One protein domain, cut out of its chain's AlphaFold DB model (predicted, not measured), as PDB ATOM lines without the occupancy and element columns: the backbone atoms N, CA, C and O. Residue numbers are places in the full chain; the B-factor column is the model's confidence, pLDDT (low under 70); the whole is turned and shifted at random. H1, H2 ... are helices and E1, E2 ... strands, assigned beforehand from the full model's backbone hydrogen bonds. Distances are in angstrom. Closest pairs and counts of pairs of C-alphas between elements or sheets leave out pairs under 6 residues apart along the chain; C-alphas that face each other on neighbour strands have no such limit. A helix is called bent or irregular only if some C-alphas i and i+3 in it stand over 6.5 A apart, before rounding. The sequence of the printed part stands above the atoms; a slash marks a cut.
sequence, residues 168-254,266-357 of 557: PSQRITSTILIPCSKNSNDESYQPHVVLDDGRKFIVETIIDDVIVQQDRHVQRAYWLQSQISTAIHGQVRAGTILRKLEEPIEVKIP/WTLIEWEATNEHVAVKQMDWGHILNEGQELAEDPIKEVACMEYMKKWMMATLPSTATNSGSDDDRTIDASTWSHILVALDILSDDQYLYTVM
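What this domain is: This is residues 168 to 254 and 266 to 357 of the 557 residues of the protein "Hypothetical protein" of Skeletonema marinoi (UniProt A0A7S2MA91). Five long, bent strands, E1 to E5, ring round into a closed barrel, and the hairpin of E6 and E7 widens its sheet beside the last part of E5. At that end H1 follows E5, H2 packs on the outside of E6 and E7, and H3 packs across the far end of H2, while residues 183 to 188 stick out as a loop. The printed part has 179 residues, with three named helices and seven named strands in the order E1 E2 E3 E4 E5 H1 H2 H3 E6 E7; the class is mixed and so is the sheet. It is only just compact, close to loose, with a radius of gyration of the C-alphas of 18.5 A and spans of 52 by 44 by 35 A.

How they stand to each other: Start with E1, residues 168 to 179, and E2, residues 200 to 213, an antiparallel hairpin with N 174 and O 206 at 2.9 A. E3, residues 220 to 231, is antiparallel to E2, with N 211 and O 222 at 2.8 A. E4, residues 234 to 253, is antiparallel to E3, with N 223 and O 240 at 2.9 A, and completes a meander of E1 to E4, each strand the antiparallel neighbour of the one before. E5, residues 266 to 284, is antiparallel to E4, with N 243 and O 272 at 2.8 A, and parallel to E1, with N 273 and O 177 at 2.8 A, closing the ring. On the same side of E5 as E1 look for E7, residues 352 to 357, antiparallel, with N 281 and O 355 at 2.9 A. E6, residues 345 to 348, forms a hairpin with E7, with N 347 and O 354 at 2.9 A. H2, residues 299 to 316, is on the barrel, outside it and over E6 and E7, at a height of 11.0 A over the sheet; its closest C-alphas to E6 are Val 303 and Ile 346, 7.6 A apart. H3, residues 327 to 338, touches H2 at residues 310 to 314 alone, about perpendicular at 86 degrees, with the closest C-alphas, Met 313 and Ala 334, 6.1 A apart. H1, residues 285 to 291, is on the barrel too; H1 and H2 are close but not clearly touching, with the closest C-alphas, Ile 288 and Pro 299, 7.2 A apart. In H1, H2 and H3 every O i to N i+4 pair is within hydrogen-bond range.

Where its parts are: Find C-alpha 168 at (12.627, 11.652, 33.463); from there E1 runs 28.2 A, bending by 79 degrees at residue 173. E2 spans 26.8 A, E3 25.2 A, E4 35.0 A and E5 35.5 A. H2 starts at C-alpha 299, (22.205, 9.525, 47.225), and runs 25.6 A; H3 spans 16.3 A and H1 9.9 A. E6 spans 10.0 A, and E7 runs 15.7 A to C-alpha 357 at (8.002, 10.200, 49.732).

The domain as a whole: The two C-alphas farthest apart, those of Asp 196 and Glu 294, are 57.4 A apart. Residues 255 to 265 are not printed, and C-alphas 254 and 266 are 9.1 A apart across this cut. The link from E1 to E2 is long, with 20 residues. The mean pLDDT of the printed part is 83.5; it is under 70 at residues 181 to 190, 216 to 218, 254, 291 to 297 and 319 to 326.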
ATOM      1  N   PRO A 168      12.429  10.293  33.941       92.31
ATOM      2  CA  PRO A 168      12.627  11.652  33.463       92.31
ATOM      3  C   PRO A 168      11.456  12.550  33.865       92.31
ATOM      4  O   PRO A 168      10.296  12.135  33.849       92.31
ATOM      5  N   SER A 169      11.761  13.784  34.226       94.31
ATOM      6  CA  SER A 169      10.794  14.776  34.671       94.31
ATOM      7  C   SER A 169      11.181  16.161  34.173       94.31
ATOM      8  O   SER A 169      12.284  16.381  33.674       94.31
ATOM      9  N   GLN A 170      10.244  17.094  34.278       93.31
ATOM     10  CA  GLN A 170      10.448  18.483  33.912       93.31
ATOM     11  C   GLN A 170       9.797  19.394  34.939       93.31
ATOM     12  O   GLN A 170       8.638  19.193  35.307       93.31
ATOM     13  N   ARG A 171      10.523  20.439  35.338       94.00
ATOM     14  CA  ARG A 171       9.932  21.566  36.052       94.00
ATOM     15  C   ARG A 171       9.259  22.524  35.086       94.00
ATOM     16  O   ARG A 171       9.830  22.889  34.057       94.00
ATOM     17  N   ILE A 172       8.032  22.901  35.418       93.12
ATOM     18  CA  ILE A 172       7.223  23.800  34.607       93.12
ATOM     19  C   ILE A 172       6.622  24.910  35.462       93.12
ATOM     20  O   ILE A 172       6.295  24.725  36.635       93.12
ATOM     21  N   THR A 173       6.395  26.047  34.816       93.19
ATOM     22  CA  THR A 173       5.406  27.018  35.263       93.19
ATOM     23  C   THR A 173       4.020  26.527  34.842       93.19
ATOM     24  O   THR A 173       3.790  26.259  33.661       93.19
ATOM     25  N   SER A 174       3.094  26.391  35.788       91.50
ATOM     26  CA  SER A 174       1.741  25.903  35.520       91.50
ATOM     27  C   SER A 174       0.699  26.671  36.315       91.50
ATOM     28  O   SER A 174       0.920  27.040  37.465       91.50
ATOM     29  N   THR A 175      -0.460  26.895  35.702       92.19
ATOM     30  CA  THR A 175      -1.636  27.391  36.420       92.19
ATOM     31  C   THR A 175      -2.472  26.204  36.861       92.19
ATOM     32  O   THR A 175      -2.826  25.371  36.029       92.19
ATOM     33  N   ILE A 176      -2.776  26.127  38.154       92.94
ATOM     34  CA  ILE A 176      -3.412  24.966  38.780       92.94
ATOM     35  C   ILE A 176      -4.722  25.352  39.476       92.94
ATOM     36  O   ILE A 176      -4.905  26.492  39.912       92.94
ATOM     37  N   LEU A 177      -5.637  24.386  39.589       92.25
ATOM     38  CA  LEU A 177      -6.843  24.501  40.409       92.25
ATOM     39  C   LEU A 177      -6.558  24.045  41.840       92.25
ATOM     40  O   LEU A 177      -6.145  22.910  42.049       92.25
ATOM     41  N   ILE A 178      -6.846  24.887  42.827       90.69
ATOM     42  CA  ILE A 178      -6.722  24.563  44.252       90.69
ATOM     43  C   ILE A 178      -8.130  24.459  44.852       90.69
ATOM     44  O   ILE A 178      -8.851  25.466  44.880       90.69
ATOM     45  N   PRO A 179      -8.571  23.271  45.310       88.69
ATOM     46  CA  PRO A 179      -9.891  23.103  45.905       88.69
ATOM     47  C   PRO A 179     -10.087  24.025  47.112       88.69
ATOM     48  O   PRO A 179      -9.282  24.047  48.041       88.69
ATOM     49  N   CYS A 180     -11.199  24.758  47.147       83.69
ATOM     50  CA  CYS A 180     -11.591  25.479  48.355       83.69
ATOM     51  C   CYS A 180     -11.992  24.462  49.433       83.69
ATOM     52  O   CYS A 180     -12.894  23.646  49.218       83.69
ATOM     53  N   SER A 181     -11.354  24.512  50.604       68.38
ATOM     54  CA  SER A 181     -11.738  23.644  51.718       68.38
ATOM     55  C   SER A 181     -13.206  23.885  52.106       68.38
ATOM     56  O   SER A 181     -13.687  25.018  52.142       68.38
ATOM     57  N   LYS A 182     -13.954  22.816  52.418       52.72
ATOM     58  CA  LYS A 182     -15.391  22.889  52.764       52.72
ATOM     59  C   LYS A 182     -15.699  23.675  54.059       52.72
ATOM     60  O   LYS A 182     -16.869  23.782  54.409       52.72
ATOM     61  N   ASN A 183     -14.690  24.204  54.762       45.41
ATOM     62  CA  ASN A 183     -14.796  24.694  56.141       45.41
ATOM     63  C   ASN A 183     -14.349  26.146  56.382       45.41
ATOM     64  O   ASN A 183     -14.201  26.538  57.541       45.41
ATOM     65  N   SER A 184     -14.177  26.985  55.359       46.97
ATOM     66  CA  SER A 184     -13.964  28.412  55.614       46.97
ATOM     67  C   SER A 184     -15.309  29.135  55.756       46.97
ATOM     68  O   SER A 184     -15.903  29.582  54.780       46.97
ATOM     69  N   ASN A 185     -15.753  29.353  57.001       45.47
ATOM     70  CA  ASN A 185     -16.673  30.450  57.365       45.47
ATOM     71  C   ASN A 185     -16.017  31.839  57.173       45.47
ATOM     72  O   ASN A 185     -16.349  32.802  57.860       45.47
ATOM     73  N   ASP A 186     -15.047  31.924  56.270       50.72
ATOM     74  CA  ASP A 186     -14.310  33.123  55.945       50.72
ATOM     75  C   ASP A 186     -14.882  33.678  54.640       50.72
ATOM     76  O   ASP A 186     -14.537  33.243  53.543       50.72
ATOM     77  N   GLU A 187     -15.827  34.609  54.776       49.34
ATOM     78  CA  GLU A 187     -16.469  35.311  53.656       49.34
ATOM     79  C   GLU A 187     -15.469  36.115  52.795       49.34
ATOM     80  O   GLU A 187     -15.847  36.625  51.740       49.34
ATOM     81  N   SER A 188     -14.199  36.230  53.216       52.59
ATOM     82  CA  SER A 188     -13.141  36.903  52.456       52.59
ATOM     83  C   SER A 188     -12.525  36.056  51.334       52.59
ATOM     84  O   SER A 188     -11.915  36.623  50.428       52.59
ATOM     85  N   TYR A 189     -12.730  34.731  51.328       56.78
ATOM     86  CA  TYR A 189     -12.228  33.845  50.271       56.78
ATOM     87  C   TYR A 189     -13.313  33.591  49.218       56.78
ATOM     88  O   TYR A 189     -14.194  32.744  49.389       56.78
ATOM     89  N   GLN A 190     -13.263  34.330  48.106       65.38
ATOM     90  CA  GLN A 190     -14.137  34.078  46.960       65.38
ATOM     91  C   GLN A 190     -13.480  33.103  45.971       65.38
ATOM     92  O   GLN A 190     -12.331  33.316  45.586       65.38
ATOM     93  N   PRO A 191     -14.185  32.045  45.532       75.56
ATOM     94  CA  PRO A 191     -13.652  31.133  44.528       75.56
ATOM     95  C   PRO A 191     -13.498  31.849  43.182       75.56
ATOM     96  O   PRO A 191     -14.411  32.547  42.741       75.56
ATOM     97  N   HIS A 192     -12.364  31.641  42.513       75.81
ATOM     98  CA  HIS A 192     -12.120  32.155  41.161       75.81
ATOM     99  C   HIS A 192     -12.929  31.379  40.116       75.81
ATOM    100  O   HIS A 192     -13.376  31.950  39.123       75.81
ATOM    101  N   VAL A 193     -13.121  30.075  40.343       79.50
ATOM    102  CA  VAL A 193     -13.799  29.163  39.414       79.50
ATOM    103  C   VAL A 193     -14.784  28.288  40.175       79.50
ATOM    104  O   VAL A 193     -14.477  27.756  41.244       79.50
ATOM    105  N   VAL A 194     -15.976  28.119  39.606       82.12
ATOM    106  CA  VAL A 194     -16.976  27.150  40.060       82.12
ATOM    107  C   VAL A 194     -17.309  26.258  38.874       82.12
ATOM    108  O   VAL A 194     -17.735  26.765  37.840       82.12
ATOM    109  N   LEU A 195     -17.071  24.955  39.013       80.00
ATOM    110  CA  LEU A 195     -17.373  23.978  37.966       80.00
ATOM    111  C   LEU A 195     -18.861  23.612  37.971       80.00
ATOM    112  O   LEU A 195     -19.566  23.834  38.958       80.00
ATOM    113  N   ASP A 196     -19.327  22.995  36.884       77.88
ATOM    114  CA  ASP A 196     -20.728  22.579  36.709       77.88
ATOM    115  C   ASP A 196     -21.206  21.585  37.783       77.88
ATOM    116  O   ASP A 196     -22.387  21.545  38.126       77.88
ATOM    117  N   ASP A 197     -20.283  20.807  38.356       81.50
ATOM    118  CA  ASP A 197     -20.544  19.877  39.463       81.50
ATOM    119  C   ASP A 197     -20.635  20.566  40.844       81.50
ATOM    120  O   ASP A 197     -20.893  19.915  41.860       81.50
ATOM    121  N   GLY A 198     -20.445  21.888  40.894       81.94
ATOM    122  CA  GLY A 198     -20.511  22.711  42.098       81.94
ATOM    123  C   GLY A 198     -19.216  22.771  42.913       81.94
ATOM    124  O   GLY A 198     -19.200  23.445  43.951       81.94
ATOM    125  N   ARG A 199     -18.130  22.110  42.484       85.31
ATOM    126  CA  ARG A 199     -16.809  22.267  43.114       85.31
ATOM    127  C   ARG A 199     -16.270  23.680  42.883       85.31
ATOM    128  O   ARG A 199     -16.439  24.272  41.819       85.31
ATOM    129  N   LYS A 200     -15.626  24.223  43.915       87.31
ATOM    130  CA  LYS A 200     -15.140  25.606  43.986       87.31
ATOM    131  C   LYS A 200     -13.624  25.614  44.096       87.31
ATOM    132  O   LYS A 200     -13.082  24.892  44.934       87.31
ATOM    133  N   PHE A 201     -12.973  26.458  43.307       87.19
ATOM    134  CA  PHE A 201     -11.521  26.491  43.197       87.19
ATOM    135  C   PHE A 201     -10.964  27.907  43.274       87.19
ATOM    136  O   PHE A 201     -11.563  28.867  42.778       87.19
ATOM    137  N   ILE A 202      -9.777  28.000  43.864       88.50
ATOM    138  CA  ILE A 202      -8.842  29.104  43.663       88.50
ATOM    139  C   ILE A 202      -7.937  28.712  42.496       88.50
ATOM    140  O   ILE A 202      -7.633  27.538  42.297       88.50
ATOM    141  N   VAL A 203      -7.542  29.703  41.709       87.44
ATOM    142  CA  VAL A 203      -6.605  29.530  40.595       87.44
ATOM    143  C   VAL A 203      -5.307  30.209  40.978       87.44
ATOM    144  O   VAL A 203      -5.336  31.388  41.338       87.44
ATOM    145  N   GLU A 204      -4.200  29.483  40.880       88.81
ATOM    146  CA  GLU A 204      -2.866  29.997  41.183       88.81
ATOM    147  C   GLU A 204      -1.886  29.598  40.079       88.81
ATOM    148  O   GLU A 204      -1.916  28.469  39.586       88.81
ATOM    149  N   THR A 205      -1.031  30.534  39.667       90.12
ATOM    150  CA  THR A 205       0.071  30.264  38.740       90.12
ATOM    151  C   THR A 205       1.333  29.997  39.543       90.12
ATOM    152  O   THR A 205       1.891  30.905  40.155       90.12
ATOM    153  N   ILE A 206       1.786  28.749  39.509       91.31
ATOM    154  CA  ILE A 206       3.015  28.294  40.149       91.31
ATOM    155  C   ILE A 206       4.147  28.408  39.142       91.31
ATOM    156  O   ILE A 206       4.055  27.865  38.042       91.31
ATOM    157  N   ILE A 207       5.209  29.117  39.512       90.00
ATOM    158  CA  ILE A 207       6.344  29.400  38.631       90.00
ATOM    159  C   ILE A 207       7.471  28.418  38.950       90.00
ATOM    160  O   ILE A 207       7.985  28.426  40.061       90.00
ATOM    161  N   ASP A 208       7.817  27.574  37.978       87.38
ATOM    162  CA  ASP A 208       8.943  26.617  37.971       87.38
ATOM    163  C   ASP A 208       9.051  25.633  39.158       87.38
ATOM    164  O   ASP A 208      10.043  24.915  39.288       87.38
ATOM    165  N   ASP A 209       8.004  25.530  39.974       94.00
ATOM    166  CA  ASP A 209       7.924  24.662  41.155       94.00
ATOM    167  C   ASP A 209       6.941  23.488  40.976       94.00
ATOM    168  O   ASP A 209       6.584  22.810  41.940       94.00
ATOM    169  N   VAL A 210       6.504  23.213  39.742       95.44
ATOM    170  CA  VAL A 210       5.715  22.015  39.416       95.44
ATOM    171  C   VAL A 210       6.589  20.998  38.693       95.44
ATOM    172  O   VAL A 210       7.018  21.248  37.570       95.44
ATOM    173  N   ILE A 211       6.819  19.836  39.309       95.88
ATOM    174  CA  ILE A 211       7.524  18.704  38.699       95.88
ATOM    175  C   ILE A 211       6.508  17.811  37.984       95.88
ATOM    176  O   ILE A 211       5.620  17.242  38.618       95.88
ATOM    177  N   VAL A 212       6.664  17.644  36.674       93.94
ATOM    178  CA  VAL A 212       5.836  16.753  35.854       93.94
ATOM    179  C   VAL A 212       6.689  15.602  35.338       93.94
ATOM    180  O   VAL A 212       7.733  15.815  34.723       93.94
ATOM    181  N   GLN A 213       6.238  14.374  35.568       91.06
ATOM    182  CA  GLN A 213       6.856  13.169  35.016       91.06
ATOM    183  C   GLN A 213       6.762  13.170  33.479       91.06
ATOM    184  O   GLN A 213       5.756  13.589  32.918       91.06
ATOM    185  N   GLN A 214       7.797  12.709  32.777       83.69
ATOM    186  CA  GLN A 214       7.847  12.652  31.311       83.69
ATOM    187  C   GLN A 214       7.645  11.221  30.797       83.69
ATOM    188  O   GLN A 214       8.517  10.634  30.155       83.69
ATOM    189  N   ASP A 215       6.469  10.647  31.045       75.69
ATOM    190  CA  ASP A 215       6.057   9.389  30.421       75.69
ATOM    191  C   ASP A 215       4.765   9.550  29.598       75.69
ATOM    192  O   ASP A 215       4.215  10.640  29.457       75.69
ATOM    193  N   ARG A 216       4.290   8.477  28.955       55.94
ATOM    194  CA  ARG A 216       3.059   8.534  28.139       55.94
ATOM    195  C   ARG A 216       1.765   8.412  28.951       55.94
ATOM    196  O   ARG A 216       0.695   8.546  28.364       55.94
ATOM    197  N   HIS A 217       1.849   8.140  30.250       65.62
ATOM    198  CA  HIS A 217       0.718   7.816  31.119       65.62
ATOM    199  C   HIS A 217       0.626   8.744  32.336       65.62
ATOM    200  O   HIS A 217      -0.021   8.381  33.310       65.62
ATOM    201  N   VAL A 218       1.226   9.936  32.280       67.50
ATOM    202  CA  VAL A 218       1.306  10.869  33.412       67.50
ATOM    203  C   VAL A 218      -0.080  11.178  33.967       67.50
ATOM    204  O   VAL A 218      -0.867  11.895  33.342       67.50
ATOM    205  N   GLN A 219      -0.360  10.660  35.161       80.00
ATOM    206  CA  GLN A 219      -1.588  10.958  35.907       80.00
ATOM    207  C   GLN A 219      -1.364  11.993  37.014       80.00
ATOM    208  O   GLN A 219      -2.334  12.546  37.538       80.00
ATOM    209  N   ARG A 220      -0.098  12.282  37.342       87.56
ATOM    210  CA  ARG A 220       0.287  13.102  38.489       87.56
ATOM    211  C   ARG A 220       1.489  14.004  38.232       87.56
ATOM    212  O   ARG A 220       2.336  13.707  37.392       87.56
ATOM    213  N   ALA A 221       1.536  15.089  38.987       94.62
ATOM    214  CA  ALA A 221       2.649  16.021  39.090       94.62
ATOM    215  C   ALA A 221       2.805  16.451  40.554       94.62
ATOM    216  O   ALA A 221       1.927  16.193  41.376       94.62
ATOM    217  N   TYR A 222       3.904  17.113  40.890       96.31
ATOM    218  CA  TYR A 222       4.204  17.515  42.262       96.31
ATOM    219  C   TYR A 222       4.423  19.014  42.328       96.31
ATOM    220  O   TYR A 222       5.330  19.538  41.687       96.31
ATOM    221  N   TRP A 223       3.598  19.704  43.109       96.75
ATOM    222  CA  TRP A 223       3.808  21.111  43.419       96.75
ATOM    223  C   TRP A 223       4.707  21.228  44.647       96.75
ATOM    224  O   TRP A 223       4.291  20.877  45.751       96.75
ATOM    225  N   LEU A 224       5.932  21.714  44.454       96.31
ATOM    226  CA  LEU A 224       6.873  22.007  45.527       96.31
ATOM    227  C   LEU A 224       6.489  23.300  46.251       96.31
ATOM    228  O   LEU A 224       6.190  24.318  45.634       96.31
ATOM    229  N   GLN A 225       6.533  23.266  47.579       92.75
ATOM    230  CA  GLN A 225       6.125  24.367  48.448       92.75
ATOM    231  C   GLN A 225       7.296  24.760  49.363       92.75
ATOM    232  O   GLN A 225       8.384  25.086  48.882       92.75
ATOM    233  N   SER A 226       7.102  24.760  50.682       92.38
ATOM    234  CA  SER A 226       8.106  25.194  51.655       92.38
ATOM    235  C   SER A 226       9.228  24.176  51.852       92.38
ATOM    236  O   SER A 226       8.999  22.970  51.804       92.38
ATOM    237  N   GLN A 227      10.430  24.653  52.167       94.19
ATOM    238  CA  GLN A 227      11.505  23.802  52.673       94.19
ATOM    239  C   GLN A 227      11.153  23.277  54.077       94.19
ATOM    240  O   GLN A 227      10.687  24.038  54.925       94.19
ATOM    241  N   ILE A 228      11.354  21.979  54.297       89.62
ATOM    242  CA  ILE A 228      11.183  21.286  55.582       89.62
ATOM    243  C   ILE A 228      12.534  21.184  56.294       89.62
ATOM    244  O   ILE A 228      12.620  21.478  57.482       89.62
ATOM    245  N   SER A 229      13.581  20.784  55.570       87.75
ATOM    246  CA  SER A 229      14.931  20.625  56.115       87.75
ATOM    247  C   SER A 229      16.001  20.823  55.042       87.75
ATOM    248  O   SER A 229      15.733  20.770  53.837       87.75
ATOM    249  N   THR A 230      17.227  21.085  55.479       86.75
ATOM    250  CA  THR A 230      18.440  20.954  54.665       86.75
ATOM    251  C   THR A 230      18.854  19.483  54.591       86.75
ATOM    252  O   THR A 230      18.521  18.692  55.473       86.75
ATOM    253  N   ALA A 231      19.532  19.103  53.510       79.38
ATOM    254  CA  ALA A 231      20.148  17.791  53.344       79.38
ATOM    255  C   ALA A 231      21.554  17.977  52.763       79.38
ATOM    256  O   ALA A 231      21.799  18.956  52.059       79.38
ATOM    257  N   ILE A 232      22.455  17.021  52.992       74.00
ATOM    258  CA  ILE A 232      23.862  17.103  52.562       74.00
ATOM    259  C   ILE A 232      23.988  17.457  51.069       74.00
ATOM    260  O   ILE A 232      24.735  18.359  50.695       74.00
ATOM    261  N   HIS A 233      23.193  16.802  50.221       78.81
ATOM    262  CA  HIS A 233      23.201  17.009  48.771       78.81
ATOM    263  C   HIS A 233      22.087  17.942  48.263       78.81
ATOM    264  O   HIS A 233      21.871  18.038  47.054       78.81
ATOM    265  N   GLY A 234      21.357  18.627  49.152       87.94
ATOM    266  CA  GLY A 234      20.278  19.532  48.757       87.94
ATOM    267  C   GLY A 234      19.305  19.886  49.881       87.94
ATOM    268  O   GLY A 234      19.675  20.471  50.896       87.94
ATOM    269  N   GLN A 235      18.020  19.603  49.680       93.50
ATOM    270  CA  GLN A 235      16.965  19.996  50.618       93.50
ATOM    271  C   GLN A 235      15.757  19.069  50.545       93.50
ATOM    272  O   GLN A 235      15.481  18.460  49.515       93.50
ATOM    273  N   VAL A 236      14.981  19.023  51.624       94.19
ATOM    274  CA  VAL A 236      13.666  18.378  51.633       94.19
ATOM    275  C   VAL A 236      12.602  19.464  51.600       94.19
ATOM    276  O   VAL A 236      12.607  20.365  52.440       94.19
ATOM    277  N   ARG A 237      11.677  19.399  50.640       96.19
ATOM    278  CA  ARG A 237      10.547  20.331  50.512       96.19
ATOM    279  C   ARG A 237       9.226  19.615  50.757       96.19
ATOM    280  O   ARG A 237       9.050  18.467  50.357       96.19
ATOM    281  N   ALA A 238       8.290  20.305  51.394       96.31
ATOM    282  CA  ALA A 238       6.894  19.907  51.399       96.31
ATOM    283  C   ALA A 238       6.335  20.100  49.992       96.31
ATOM    284  O   ALA A 238       6.706  21.049  49.295       96.31
ATOM    285  N   GLY A 239       5.439  19.217  49.584       95.88
ATOM    286  CA  GLY A 239       4.746  19.345  48.319       95.88
ATOM    287  C   GLY A 239       3.328  18.812  48.377       95.88
ATOM    288  O   GLY A 239       2.921  18.140  49.326       95.88
ATOM    289  N   THR A 240       2.577  19.125  47.332       95.81
ATOM    290  CA  THR A 240       1.211  18.645  47.129       95.81
ATOM    291  C   THR A 240       1.152  17.835  45.843       95.81
ATOM    292  O   THR A 240       1.693  18.258  44.815       95.81
ATOM    293  N   ILE A 241       0.490  16.679  45.887       94.94
ATOM    294  CA  ILE A 241       0.237  15.885  44.683       94.94
ATOM    295  C   ILE A 241      -0.798  16.623  43.834       94.94
ATOM    296  O   ILE A 241      -1.878  16.986  44.309       94.94
ATOM    297  N   LEU A 242      -0.471  16.842  42.569       94.88
ATOM    298  CA  LEU A 242      -1.372  17.371  41.558       94.88
ATOM    299  C   LEU A 242      -1.910  16.219  40.721       94.88
ATOM    300  O   LEU A 242      -1.149  15.395  40.215       94.88
ATOM    301  N   ARG A 243      -3.222  16.197  40.520       92.62
ATOM    302  CA  ARG A 243      -3.910  15.247  39.654       92.62
ATOM    303  C   ARG A 243      -4.155  15.881  38.294       92.62
ATOM    304  O   ARG A 243      -4.618  17.021  38.212       92.62
ATOM    305  N   LYS A 244      -3.891  15.129  37.227       92.69
ATOM    306  CA  LYS A 244      -4.235  15.566  35.874       92.69
ATOM    307  C   LYS A 244      -5.754  15.544  35.676       92.69
ATOM    308  O   LYS A 244      -6.423  14.576  36.044       92.69
ATOM    309  N   LEU A 245      -6.301  16.608  35.100       90.31
ATOM    310  CA  LEU A 245      -7.707  16.678  34.715       90.31
ATOM    311  C   LEU A 245      -7.966  15.786  33.493       90.31
ATOM    312  O   LEU A 245      -7.137  15.714  32.586       90.31
ATOM    313  N   GLU A 246      -9.119  15.108  33.467       87.44
ATOM    314  CA  GLU A 246      -9.530  14.286  32.314       87.44
ATOM    315  C   GLU A 246      -9.718  15.148  31.062       87.44
ATOM    316  O   GLU A 246      -9.257  14.790  29.978       87.44
ATOM    317  N   GLU A 247     -10.341  16.314  31.240       87.50
ATOM    318  CA  GLU A 247     -10.472  17.354  30.229       87.50
ATOM    319  C   GLU A 247      -9.906  18.667  30.795       87.50
ATOM    320  O   GLU A 247     -10.335  19.099  31.871       87.50
ATOM    321  N   PRO A 248      -8.930  19.300  30.118       89.88
ATOM    322  CA  PRO A 248      -8.415  20.600  30.524       89.88
ATOM    323  C   PRO A 248      -9.505  21.676  30.546       89.88
ATOM    324  O   PRO A 248     -10.401  21.689  29.701       89.88
ATOM    325  N   ILE A 249      -9.404  22.606  31.493       87.38
ATOM    326  CA  ILE A 249     -10.415  23.646  31.719       87.38
ATOM    327  C   ILE A 249      -9.839  25.000  31.315       87.38
ATOM    328  O   ILE A 249      -8.785  25.404  31.799       87.38
ATOM    329  N   GLU A 250     -10.543  25.728  30.451       86.81
ATOM    330  CA  GLU A 250     -10.189  27.106  30.115       86.81
ATOM    331  C   GLU A 250     -10.756  28.076  31.150       86.81
ATOM    332  O   GLU A 250     -11.965  28.140  31.384       86.81
ATOM    333  N   VAL A 251      -9.877  28.873  31.752       80.56
ATOM    334  CA  VAL A 251     -10.251  29.881  32.741       80.56
ATOM    335  C   VAL A 251      -9.732  31.240  32.305       80.56
ATOM    336  O   VAL A 251      -8.562  31.396  31.953       80.56
ATOM    337  N   LYS A 252     -10.603  32.251  32.353       76.88
ATOM    338  CA  LYS A 252     -10.208  33.645  32.166       76.88
ATOM    339  C   LYS A 252      -9.691  34.196  33.491       76.88
ATOM    340  O   LYS A 252     -10.475  34.407  34.414       76.88
ATOM    341  N   ILE A 253      -8.389  34.440  33.579       70.19
ATOM    342  CA  ILE A 253      -7.770  35.017  34.775       70.19
ATOM    343  C   ILE A 253      -7.843  36.546  34.650       70.19
ATOM    344  O   ILE A 253      -7.424  37.083  33.618       70.19
ATOM    345  N   PRO A 254      -8.395  37.269  35.643       64.31
ATOM    346  CA  PRO A 254      -8.385  38.729  35.647       64.31
ATOM    347  C   PRO A 254      -6.949  39.260  35.560       64.31
ATOM    348  O   PRO A 254      -6.048  38.707  36.188       64.31
ATOM    349  N   TRP A 266      -7.047  34.143  28.773       81.31
ATOM    350  CA  TRP A 266      -7.527  32.766  28.832       81.31
ATOM    351  C   TRP A 266      -6.344  31.829  29.033       81.31
ATOM    352  O   TRP A 266      -5.384  31.858  28.264       81.31
ATOM    353  N   THR A 267      -6.418  31.004  30.070       85.38
ATOM    354  CA  THR A 267      -5.389  30.022  30.407       85.38
ATOM    355  C   THR A 267      -6.018  28.641  30.474       85.38
ATOM    356  O   THR A 267      -7.074  28.466  31.082       85.38
ATOM    357  N   LEU A 268      -5.365  27.668  29.844       89.75
ATOM    358  CA  LEU A 268      -5.743  26.265  29.928       89.75
ATOM    359  C   LEU A 268      -5.154  25.666  31.208       89.75
ATOM    360  O   LEU A 268      -3.943  25.731  31.417       89.75
ATOM    361  N   ILE A 269      -6.004  25.093  32.053       91.75
ATOM    362  CA  ILE A 269      -5.598  24.435  33.292       91.75
ATOM    363  C   ILE A 269      -5.729  22.927  33.115       91.75
ATOM    364  O   ILE A 269      -6.801  22.420  32.790       91.75
ATOM    365  N   GLU A 270      -4.631  22.213  33.346       93.00
ATOM    366  CA  GLU A 270      -4.548  20.753  33.207       93.00
ATOM    367  C   GLU A 270      -4.434  20.030  34.556       93.00
ATOM    368  O   GLU A 270      -4.572  18.808  34.607       93.00
ATOM    369  N   TRP A 271      -4.185  20.766  35.643       94.38
ATOM    370  CA  TRP A 271      -3.826  20.208  36.946       94.38
ATOM    371  C   TRP A 271      -4.740  20.716  38.060       94.38
ATOM    372  O   TRP A 271      -5.028  21.910  38.162       94.38
ATOM    373  N   GLU A 272      -5.149  19.797  38.929       93.62
ATOM    374  CA  GLU A 272      -5.891  20.062  40.163       93.62
ATOM    375  C   GLU A 272      -5.057  19.597  41.361       93.62
ATOM    376  O   GLU A 272      -4.623  18.446  41.407       93.62
ATOM    377  N   ALA A 273      -4.833  20.474  42.338       94.19
ATOM    378  CA  ALA A 273      -4.199  20.116  43.598       94.19
ATOM    379  C   ALA A 273      -5.104  19.177  44.403       94.19
ATOM    380  O   ALA A 273      -6.307  19.407  44.539       94.19
ATOM    381  N   THR A 274      -4.519  18.112  44.940       92.81
ATOM    382  CA  THR A 274      -5.210  17.178  45.834       92.81
ATOM    383  C   THR A 274      -5.040  17.602  47.298       92.81
ATOM    384  O   THR A 274      -4.406  18.612  47.596       92.81
ATOM    385  N   ASN A 275      -5.599  16.821  48.227       89.50
ATOM    386  CA  ASN A 275      -5.329  16.972  49.664       89.50
ATOM    387  C   ASN A 275      -4.150  16.100  50.130       89.50
ATOM    388  O   ASN A 275      -3.942  15.944  51.332       89.50
ATOM    389  N   GLU A 276      -3.433  15.469  49.202       90.44
ATOM    390  CA  GLU A 276      -2.339  14.562  49.516       90.44
ATOM    391  C   GLU A 276      -1.016  15.323  49.524       90.44
ATOM    392  O   GLU A 276      -0.645  16.002  48.559       90.44
ATOM    393  N   HIS A 277      -0.309  15.199  50.643       93.38
ATOM    394  CA  HIS A 277       0.965  15.858  50.880       93.38
ATOM    395  C   HIS A 277       2.121  14.875  50.734       93.38
ATOM    396  O   HIS A 277       2.042  13.718  51.156       93.38
ATOM    397  N   VAL A 278       3.227  15.370  50.190       95.75
ATOM    398  CA  VAL A 278       4.473  14.620  50.010       95.75
ATOM    399  C   VAL A 278       5.654  15.376  50.602       95.75
ATOM    400  O   VAL A 278       5.636  16.603  50.724       95.75
ATOM    401  N   ALA A 279       6.692  14.633  50.962       96.69
ATOM    402  CA  ALA A 279       8.024  15.170  51.181       96.69
ATOM    403  C   ALA A 279       8.872  14.860  49.942       96.69
ATOM    404  O   ALA A 279       8.928  13.715  49.500       96.69
ATOM    405  N   VAL A 280       9.524  15.870  49.374       96.81
ATOM    406  CA  VAL A 280      10.380  15.718  48.194       96.81
ATOM    407  C   VAL A 280      11.816  16.038  48.590       96.81
ATOM    408  O   VAL A 280      12.137  17.202  48.836       96.81
ATOM    409  N   LYS A 281      12.677  15.014  48.657       95.12
ATOM    410  CA  LYS A 281      14.133  15.185  48.800       95.12
ATOM    411  C   LYS A 281      14.677  15.571  47.424       95.12
ATOM    412  O   LYS A 281      14.692  14.748  46.512       95.12
ATOM    413  N   GLN A 282      15.029  16.843  47.266       94.75
ATOM    414  CA  GLN A 282      15.607  17.434  46.063       94.75
ATOM    415  C   GLN A 282      17.126  17.500  46.231       94.75
ATOM    416  O   GLN A 282      17.611  18.153  47.155       94.75
ATOM    417  N   MET A 283      17.865  16.850  45.336       92.69
ATOM    418  CA  MET A 283      19.319  16.704  45.426       92.69
ATOM    419  C   MET A 283      19.982  17.172  44.134       92.69
ATOM    420  O   MET A 283      19.522  16.820  43.051       92.69
ATOM    421  N   ASP A 284      21.023  17.994  44.240       92.12
ATOM    422  CA  ASP A 284      21.686  18.629  43.096       92.12
ATOM    423  C   ASP A 284      22.685  17.675  42.426       92.12
ATOM    424  O   ASP A 284      23.592  17.153  43.076       92.12
ATOM    425  N   TRP A 285      22.549  17.460  41.113       88.06
ATOM    426  CA  TRP A 285      23.447  16.574  40.364       88.06
ATOM    427  C   TRP A 285      24.899  17.054  40.372       88.06
ATOM    428  O   TRP A 285      25.812  16.232  40.409       88.06
ATOM    429  N   GLY A 286      25.132  18.366  40.355       85.94
ATOM    430  CA  GLY A 286      26.471  18.933  40.460       85.94
ATOM    431  C   GLY A 286      27.122  18.594  41.798       85.94
ATOM    432  O   GLY A 286      28.281  18.188  41.820       85.94
ATOM    433  N   HIS A 287      26.381  18.697  42.902       83.62
ATOM    434  CA  HIS A 287      26.873  18.294  44.222       83.62
ATOM    435  C   HIS A 287      27.095  16.778  44.304       83.62
ATOM    436  O   HIS A 287      28.165  16.349  44.727       83.62
ATOM    437  N   ILE A 288      26.141  15.960  43.840       81.56
ATOM    438  CA  ILE A 288      26.264  14.489  43.846       81.56
ATOM    439  C   ILE A 288      27.519  14.039  43.082       81.56
ATOM    440  O   ILE A 288      28.297  13.232  43.585       81.56
ATOM    441  N   LEU A 289      27.740  14.563  41.873       79.25
ATOM    442  CA  LEU A 289      28.842  14.125  41.011       79.25
ATOM    443  C   LEU A 289      30.218  14.619  41.481       79.25
ATOM    444  O   LEU A 289      31.219  13.968  41.183       79.25
ATOM    445  N   ASN A 290      30.276  15.753  42.185       72.75
ATOM    446  CA  ASN A 290      31.535  16.337  42.653       72.75
ATOM    447  C   ASN A 290      31.929  15.871  44.063       72.75
ATOM    448  O   ASN A 290      33.119  15.740  44.327       72.75
ATOM    449  N   GLU A 291      30.961  15.621  44.950       64.50
ATOM    450  CA  GLU A 291      31.205  15.298  46.368       64.50
ATOM    451  C   GLU A 291      30.891  13.836  46.725       64.50
ATOM    452  O   GLU A 291      31.301  13.362  47.783       64.50
ATOM    453  N   GLY A 292      30.214  13.084  45.849       53.81
ATOM    454  CA  GLY A 292      29.753  11.716  46.132       53.81
ATOM    455  C   GLY A 292      30.855  10.678  46.390       53.81
ATOM    456  O   GLY A 292      30.547   9.562  46.788       53.81
ATOM    457  N   GLN A 293      32.135  11.015  46.178       53.00
ATOM    458  CA  GLN A 293      33.270  10.152  46.547       53.00
ATOM    459  C   GLN A 293      33.941  10.542  47.873       53.00
ATOM    460  O   GLN A 293      34.766   9.777  48.371       53.00
ATOM    461  N   GLU A 294      33.628  11.712  48.437       53.91
ATOM    462  CA  GLU A 294      34.264  12.225  49.659       53.91
ATOM    463  C   GLU A 294      33.401  12.026  50.915       53.91
ATOM    464  O   GLU A 294      33.921  12.069  52.031       53.91
ATOM    465  N   LEU A 295      32.097  11.787  50.746       59.19
ATOM    466  CA  LEU A 295      31.132  11.616  51.830       59.19
ATOM    467  C   LEU A 295      30.702  10.152  51.972       59.19
ATOM    468  O   LEU A 295      30.729   9.376  51.021       59.19
ATOM    469  N   ALA A 296      30.328   9.766  53.193       59.81
ATOM    470  CA  ALA A 296      29.927   8.394  53.491       59.81
ATOM    471  C   ALA A 296      28.489   8.075  53.018       59.81
ATOM    472  O   ALA A 296      28.199   6.912  52.728       59.81
ATOM    473  N   GLU A 297      27.615   9.090  52.940       66.25
ATOM    474  CA  GLU A 297      26.263   9.001  52.366       66.25
ATOM    475  C   GLU A 297      26.340   9.108  50.836       66.25
ATOM    476  O   GLU A 297      26.995  10.003  50.306       66.25
ATOM    477  N   ASP A 298      25.656   8.202  50.135       75.75
ATOM    478  CA  ASP A 298      25.550   8.201  48.674       75.75
ATOM    479  C   ASP A 298      24.061   8.250  48.265       75.75
ATOM    480  O   ASP A 298      23.340   7.260  48.443       75.75
ATOM    481  N   PRO A 299      23.586   9.373  47.691       80.56
ATOM    482  CA  PRO A 299      22.205   9.525  47.225       80.56
ATOM    483  C   PRO A 299      21.761   8.502  46.178       80.56
ATOM    484  O   PRO A 299      20.593   8.119  46.128       80.56
ATOM    485  N   ILE A 300      22.673   8.040  45.322       83.44
ATOM    486  CA  ILE A 300      22.356   7.048  44.286       83.44
ATOM    487  C   ILE A 300      22.143   5.689  44.931       83.44
ATOM    488  O   ILE A 300      21.206   4.964  44.589       83.44
ATOM    489  N   LYS A 301      22.980   5.367  45.912       83.38
ATOM    490  CA  LYS A 301      22.840   4.163  46.722       83.38
ATOM    491  C   LYS A 301      21.575   4.189  47.581       83.38
ATOM    492  O   LYS A 301      20.916   3.156  47.688       83.38
ATOM    493  N   GLU A 302      21.207   5.341  48.142       87.12
ATOM    494  CA  GLU A 302      19.939   5.526  48.860       87.12
ATOM    495  C   GLU A 302      18.749   5.163  47.961       87.12
ATOM    496  O   GLU A 302      17.926   4.318  48.324       87.12
ATOM    497  N   VAL A 303      18.701   5.739  46.755       87.56
ATOM    498  CA  VAL A 303      17.663   5.463  45.752       87.56
ATOM    499  C   VAL A 303      17.643   3.985  45.364       87.56
ATOM    500  O   VAL A 303      16.590   3.348  45.428       87.56
ATOM    501  N   ALA A 304      18.801   3.409  45.035       87.81
ATOM    502  CA  ALA A 304      18.912   2.000  44.665       87.81
ATOM    503  C   ALA A 304      18.437   1.059  45.791       87.81
ATOM    504  O   ALA A 304      17.770   0.050  45.534       87.81
ATOM    505  N   CYS A 305      18.738   1.397  47.049       90.00
ATOM    506  CA  CYS A 305      18.272   0.652  48.215       90.00
ATOM    507  C   CYS A 305      16.748   0.761  48.384       90.00
ATOM    508  O   CYS A 305      16.080  -0.261  48.553       90.00
ATOM    509  N   MET A 306      16.171   1.964  48.269       90.94
ATOM    510  CA  MET A 306      14.717   2.160  48.345       90.94
ATOM    511  C   MET A 306      13.970   1.378  47.263       90.94
ATOM    512  O   MET A 306      12.953   0.747  47.554       90.94
ATOM    513  N   GLU A 307      14.473   1.364  46.028       89.00
ATOM    514  CA  GLU A 307      13.875   0.578  44.946       89.00
ATOM    515  C   GLU A 307      13.975  -0.925  45.195       89.00
ATOM    516  O   GLU A 307      13.003  -1.658  44.984       89.00
ATOM    517  N   TYR A 308      15.136  -1.396  45.660       91.12
ATOM    518  CA  TYR A 308      15.325  -2.788  46.053       91.12
ATOM    519  C   TYR A 308      14.317  -3.196  47.134       91.12
ATOM    520  O   TYR A 308      13.627  -4.209  46.984       91.12
ATOM    521  N   MET A 309      14.175  -2.378  48.180       92.50
ATOM    522  CA  MET A 309      13.219  -2.611  49.261       92.50
ATOM    523  C   MET A 309      11.778  -2.590  48.753       92.50
ATOM    524  O   MET A 309      11.028  -3.519  49.041       92.50
ATOM    525  N   LYS A 310      11.399  -1.612  47.921       90.19
ATOM    526  CA  LYS A 310      10.060  -1.526  47.319       90.19
ATOM    527  C   LYS A 310       9.728  -2.784  46.509       90.19
ATOM    528  O   LYS A 310       8.671  -3.380  46.717       90.19
ATOM    529  N   LYS A 311      10.643  -3.241  45.643       89.62
ATOM    530  CA  LYS A 311      10.490  -4.486  44.863       89.62
ATOM    531  C   LYS A 311      10.336  -5.705  45.778       89.62
ATOM    532  O   LYS A 311       9.446  -6.528  45.557       89.62
ATOM    533  N   TRP A 312      11.181  -5.820  46.804       91.75
ATOM    534  CA  TRP A 312      11.145  -6.935  47.753       91.75
ATOM    535  C   TRP A 312       9.836  -6.970  48.551       91.75
ATOM    536  O   TRP A 312       9.194  -8.020  48.650       91.75
ATOM    537  N   MET A 313       9.399  -5.815  49.056       90.56
ATOM    538  CA  MET A 313       8.155  -5.659  49.809       90.56
ATOM    539  C   MET A 313       6.945  -5.993  48.933       90.56
ATOM    540  O   MET A 313       6.110  -6.795  49.335       90.56
ATOM    541  N   MET A 314       6.883  -5.480  47.701       85.38
ATOM    542  CA  MET A 314       5.808  -5.801  46.752       85.38
ATOM    543  C   MET A 314       5.724  -7.290  46.399       85.38
ATOM    544  O   MET A 314       4.629  -7.806  46.180       85.38
ATOM    545  N   ALA A 315       6.855  -7.995  46.365       88.38
ATOM    546  CA  ALA A 315       6.888  -9.435  46.120       88.38
ATOM    547  C   ALA A 315       6.470 -10.278  47.341       88.38
ATOM    548  O   ALA A 315       6.051 -11.425  47.173       88.38
ATOM    549  N   THR A 316       6.585  -9.723  48.549       87.75
ATOM    550  CA  THR A 316       6.397 -10.435  49.829       87.75
ATOM    551  C   THR A 316       5.095 -10.044  50.542       87.75
ATOM    552  O   THR A 316       4.627 -10.762  51.426       87.75
ATOM    553  N   LEU A 317       4.481  -8.934  50.122       80.00
ATOM    554  CA  LEU A 317       3.245  -8.365  50.652       80.00
ATOM    555  C   LEU A 317       2.134  -9.425  50.819       80.00
ATOM    556  O   LEU A 317       1.791 -10.128  49.858       80.00
ATOM    557  N   PRO A 318       1.520  -9.542  52.013       72.44
ATOM    558  CA  PRO A 318       0.427 -10.479  52.242       72.44
ATOM    559  C   PRO A 318      -0.761 -10.210  51.311       72.44
ATOM    560  O   PRO A 318      -1.187  -9.072  51.138       72.44
ATOM    561  N   SER A 319      -1.397 -11.266  50.793       67.94
ATOM    562  CA  SER A 319      -2.566 -11.148  49.897       67.94
ATOM    563  C   SER A 319      -3.799 -10.488  50.535       67.94
ATOM    564  O   SER A 319      -4.793 -10.272  49.854       67.94
ATOM    565  N   THR A 320      -3.780 -10.219  51.841       61.50
ATOM    566  CA  THR A 320      -4.831  -9.487  52.566       61.50
ATOM    567  C   THR A 320      -4.608  -7.977  52.579       61.50
ATOM    568  O   THR A 320      -5.561  -7.243  52.822       61.50
ATOM    569  N   ALA A 321      -3.379  -7.521  52.314       58.62
ATOM    570  CA  ALA A 321      -3.012  -6.110  52.200       58.62
ATOM    571  C   ALA A 321      -3.252  -5.553  50.783       58.62
ATOM    572  O   ALA A 321      -2.928  -4.413  50.506       58.62
ATOM    573  N   THR A 322      -3.818  -6.345  49.863       55.44
ATOM    574  CA  THR A 322      -4.019  -5.965  48.452       55.44
ATOM    575  C   THR A 322      -5.431  -5.457  48.144       55.44
ATOM    576  O   THR A 322      -5.853  -5.428  46.984       55.44
ATOM    577  N   ASN A 323      -6.198  -5.067  49.166       51.69
ATOM    578  CA  ASN A 323      -7.546  -4.551  48.962       51.69
ATOM    579  C   ASN A 323      -7.504  -3.070  48.557       51.69
ATOM    580  O   ASN A 323      -7.675  -2.194  49.394       51.69
ATOM    581  N   SER A 324      -7.422  -2.866  47.236       52.41
ATOM    582  CA  SER A 324      -7.655  -1.637  46.454       52.41
ATOM    583  C   SER A 324      -6.464  -0.700  46.243       52.41
ATOM    584  O   SER A 324      -5.631  -0.542  47.118       52.41
ATOM    585  N   GLY A 325      -6.423  -0.083  45.054       62.72
ATOM    586  CA  GLY A 325      -5.685   1.161  44.858       62.72
ATOM    587  C   GLY A 325      -4.684   1.217  43.709       62.72
ATOM    588  O   GLY A 325      -4.348   0.211  43.067       62.72
ATOM    589  N   SER A 326      -4.237   2.444  43.446       69.19
ATOM    590  CA  SER A 326      -3.135   2.779  42.539       69.19
ATOM    591  C   SER A 326      -1.816   2.121  42.998       69.19
ATOM    592  O   SER A 326      -1.765   1.415  44.008       69.19
ATOM    593  N   ASP A 327      -0.721   2.302  42.254       73.00
ATOM    594  CA  ASP A 327       0.596   1.818  42.706       73.00
ATOM    595  C   ASP A 327       1.081   2.528  43.992       73.00
ATOM    596  O   ASP A 327       1.920   1.985  44.716       73.00
ATOM    597  N   ASP A 328       0.509   3.686  44.330       72.25
ATOM    598  CA  ASP A 328       0.838   4.455  45.536       72.25
ATOM    599  C   ASP A 328       0.188   3.894  46.775       72.25
ATOM    600  O   ASP A 328       0.884   3.687  47.763       72.25
ATOM    601  N   ASP A 329      -1.104   3.574  46.695       75.81
ATOM    602  CA  ASP A 329      -1.816   2.909  47.783       75.81
ATOM    603  C   ASP A 329      -1.080   1.622  48.157       75.81
ATOM    604  O   ASP A 329      -0.766   1.389  49.318       75.81
ATOM    605  N   ARG A 330      -0.641   0.851  47.150       76.81
ATOM    606  CA  ARG A 330       0.178  -0.346  47.379       76.81
ATOM    607  C   ARG A 330       1.536  -0.041  48.000       76.81
ATOM    608  O   ARG A 330       2.042  -0.859  48.764       76.81
ATOM    609  N   THR A 331       2.149   1.089  47.661       80.19
ATOM    610  CA  THR A 331       3.424   1.515  48.256       80.19
ATOM    611  C   THR A 331       3.230   1.927  49.718       80.19
ATOM    612  O   THR A 331       4.004   1.509  50.575       80.19
ATOM    613  N   ILE A 332       2.168   2.674  50.020       80.19
ATOM    614  CA  ILE A 332       1.785   3.092  51.374       80.19
ATOM    615  C   ILE A 332       1.425   1.875  52.231       80.19
ATOM    616  O   ILE A 332       1.898   1.759  53.364       80.19
ATOM    617  N   ASP A 333       0.655   0.934  51.687       80.62
ATOM    618  CA  ASP A 333       0.306  -0.325  52.347       80.62
ATOM    619  C   ASP A 333       1.559  -1.153  52.646       80.62
ATOM    620  O   ASP A 333       1.722  -1.672  53.754       80.62
ATOM    621  N   ALA A 334       2.483  -1.235  51.683       81.88
ATOM    622  CA  ALA A 334       3.763  -1.906  51.865       81.88
ATOM    623  C   ALA A 334       4.568  -1.279  53.003       81.88
ATOM    624  O   ALA A 334       5.002  -2.006  53.897       81.88
ATOM    625  N   SER A 335       4.735   0.046  52.999       84.50
ATOM    626  CA  SER A 335       5.436   0.765  54.065       84.50
ATOM    627  C   SER A 335       4.768   0.577  55.420       84.50
ATOM    628  O   SER A 335       5.458   0.388  56.416       84.50
ATOM    629  N   THR A 336       3.436   0.595  55.474       86.06
ATOM    630  CA  THR A 336       2.674   0.406  56.719       86.06
ATOM    631  C   THR A 336       2.874  -0.985  57.299       86.06
ATOM    632  O   THR A 336       2.975  -1.132  58.510       86.06
ATOM    633  N   TRP A 337       2.970  -2.007  56.449       86.94
ATOM    634  CA  TRP A 337       3.272  -3.362  56.892       86.94
ATOM    635  C   TRP A 337       4.738  -3.540  57.313       86.94
ATOM    636  O   TRP A 337       5.016  -4.272  58.259       86.94
ATOM    637  N   SER A 338       5.676  -2.904  56.608       91.88
ATOM    638  CA  SER A 338       7.107  -3.123  56.824       91.88
ATOM    639  C   SER A 338       7.745  -2.194  57.848       91.88
ATOM    640  O   SER A 338       8.857  -2.480  58.268       91.88
ATOM    641  N   HIS A 339       7.112  -1.071  58.199       96.38
ATOM    642  CA  HIS A 339       7.731   0.041  58.932       96.38
ATOM    643  C   HIS A 339       8.975   0.637  58.244       96.38
ATOM    644  O   HIS A 339       9.811   1.268  58.890       96.38
ATOM    645  N   ILE A 340       9.090   0.480  56.920       96.31
ATOM    646  CA  ILE A 340      10.137   1.086  56.087       96.31
ATOM    647  C   ILE A 340       9.494   2.087  55.129       96.31
ATOM    648  O   ILE A 340       8.635   1.710  54.324       96.31
ATOM    649  N   LEU A 341       9.907   3.355  55.179       94.50
ATOM    650  CA  LEU A 341       9.435   4.356  54.225       94.50
ATOM    651  C   LEU A 341      10.195   4.199  52.905       94.50
ATOM    652  O   LEU A 341      11.422   4.252  52.876       94.50
ATOM    653  N   VAL A 342       9.467   4.017  51.806       92.00
ATOM    654  CA  VAL A 342      10.042   3.970  50.455       92.00
ATOM    655  C   VAL A 342       9.429   5.058  49.578       92.00
ATOM    656  O   VAL A 342       8.362   5.598  49.877       92.00
ATOM    657  N   ALA A 343      10.107   5.381  48.479       92.31
ATOM    658  CA  ALA A 343       9.651   6.403  47.550       92.31
ATOM    659  C   ALA A 343       8.342   6.010  46.837       92.31
ATOM    660  O   ALA A 343       8.176   4.882  46.349       92.31
ATOM    661  N   LEU A 344       7.434   6.981  46.714       91.44
ATOM    662  CA  LEU A 344       6.301   6.925  45.792       91.44
ATOM    663  C   LEU A 344       6.827   6.962  44.356       91.44
ATOM    664  O   LEU A 344       6.594   6.019  43.602       91.44
ATOM    665  N   ASP A 345       7.637   7.983  44.055       91.62
ATOM    666  CA  ASP A 345       8.336   8.170  42.786       91.62
ATOM    667  C   ASP A 345       9.785   8.604  42.999       91.62
ATOM    668  O   ASP A 345      10.115   9.327  43.942       91.62
ATOM    669  N   ILE A 346      10.629   8.218  42.046       92.88
ATOM    670  CA  ILE A 346      11.981   8.743  41.886       92.88
ATOM    671  C   ILE A 346      12.032   9.406  40.513       92.88
ATOM    672  O   ILE A 346      11.798   8.759  39.486       92.88
ATOM    673  N   LEU A 347      12.307  10.705  40.501       94.25
ATOM    674  CA  LEU A 347      12.288  11.540  39.305       94.25
ATOM    675  C   LEU A 347      13.647  12.210  39.107       94.25
ATOM    676  O   LEU A 347      14.366  12.454  40.069       94.25
ATOM    677  N   SER A 348      13.986  12.561  37.872       94.19
ATOM    678  CA  SER A 348      15.176  13.369  37.584       94.19
ATOM    679  C   SER A 348      14.888  14.387  36.496       94.19
ATOM    680  O   SER A 348      14.192  14.078  35.529       94.19
ATOM    681  N   ASP A 349      15.446  15.584  36.632       93.81
ATOM    682  CA  ASP A 349      15.617  16.532  35.529       93.81
ATOM    683  C   ASP A 349      17.117  16.751  35.255       93.81
ATOM    684  O   ASP A 349      17.946  15.921  35.638       93.81
ATOM    685  N   ASP A 350      17.465  17.808  34.523       91.31
ATOM    686  CA  ASP A 350      18.842  18.162  34.169       91.31
ATOM    687  C   ASP A 350      19.662  18.720  35.343       91.31
ATOM    688  O   ASP A 350      20.890  18.755  35.262       91.31
ATOM    689  N   GLN A 351      19.005  19.154  36.419       92.44
ATOM    690  CA  GLN A 351      19.635  19.795  37.573       92.44
ATOM    691  C   GLN A 351      19.543  18.946  38.838       92.44
ATOM    692  O   GLN A 351      20.495  18.910  39.616       92.44
ATOM    693  N   TYR A 352      18.430  18.243  39.037       94.69
ATOM    694  CA  TYR A 352      18.132  17.571  40.291       94.69
ATOM    695  C   TYR A 352      17.672  16.125  40.117       94.69
ATOM    696  O   TYR A 352      16.965  15.764  39.171       94.69
ATOM    697  N   LEU A 353      18.019  15.329  41.125       93.69
ATOM    698  CA  LEU A 353      17.391  14.062  41.469       93.69
ATOM    699  C   LEU A 353      16.339  14.322  42.558       93.69
ATOM    700  O   LEU A 353      16.619  14.980  43.562       93.69
ATOM    701  N   TYR A 354      15.133  13.795  42.376       95.44
ATOM    702  CA  TYR A 354      14.019  13.945  43.307       95.44
ATOM    703  C   TYR A 354      13.581  12.583  43.835       95.44
ATOM    704  O   TYR A 354      13.207  11.702  43.063       95.44
ATOM    705  N   THR A 355      13.543  12.441  45.155       95.31
ATOM    706  CA  THR A 355      12.873  11.317  45.818       95.31
ATOM    707  C   THR A 355      11.583  11.825  46.446       95.31
ATOM    708  O   THR A 355      11.615  12.618  47.388       95.31
ATOM    709  N   VAL A 356      10.445  11.387  45.907       95.25
ATOM    710  CA  VAL A 356       9.111  11.739  46.400       95.25
ATOM    711  C   VAL A 356       8.654  10.679  47.394       95.25
ATOM    712  O   VAL A 356       8.529   9.507  47.045       95.25
ATOM    713  N   MET A 357       8.373  11.083  48.626       94.38
ATOM    714  CA  MET A 357       8.002  10.200  49.732       94.38
ATOM    715  C   MET A 357       6.681  10.645  50.368       94.38
ATOM    716  O   MET A 357       6.330  11.829  50.293       94.38
TER     717      MET A 357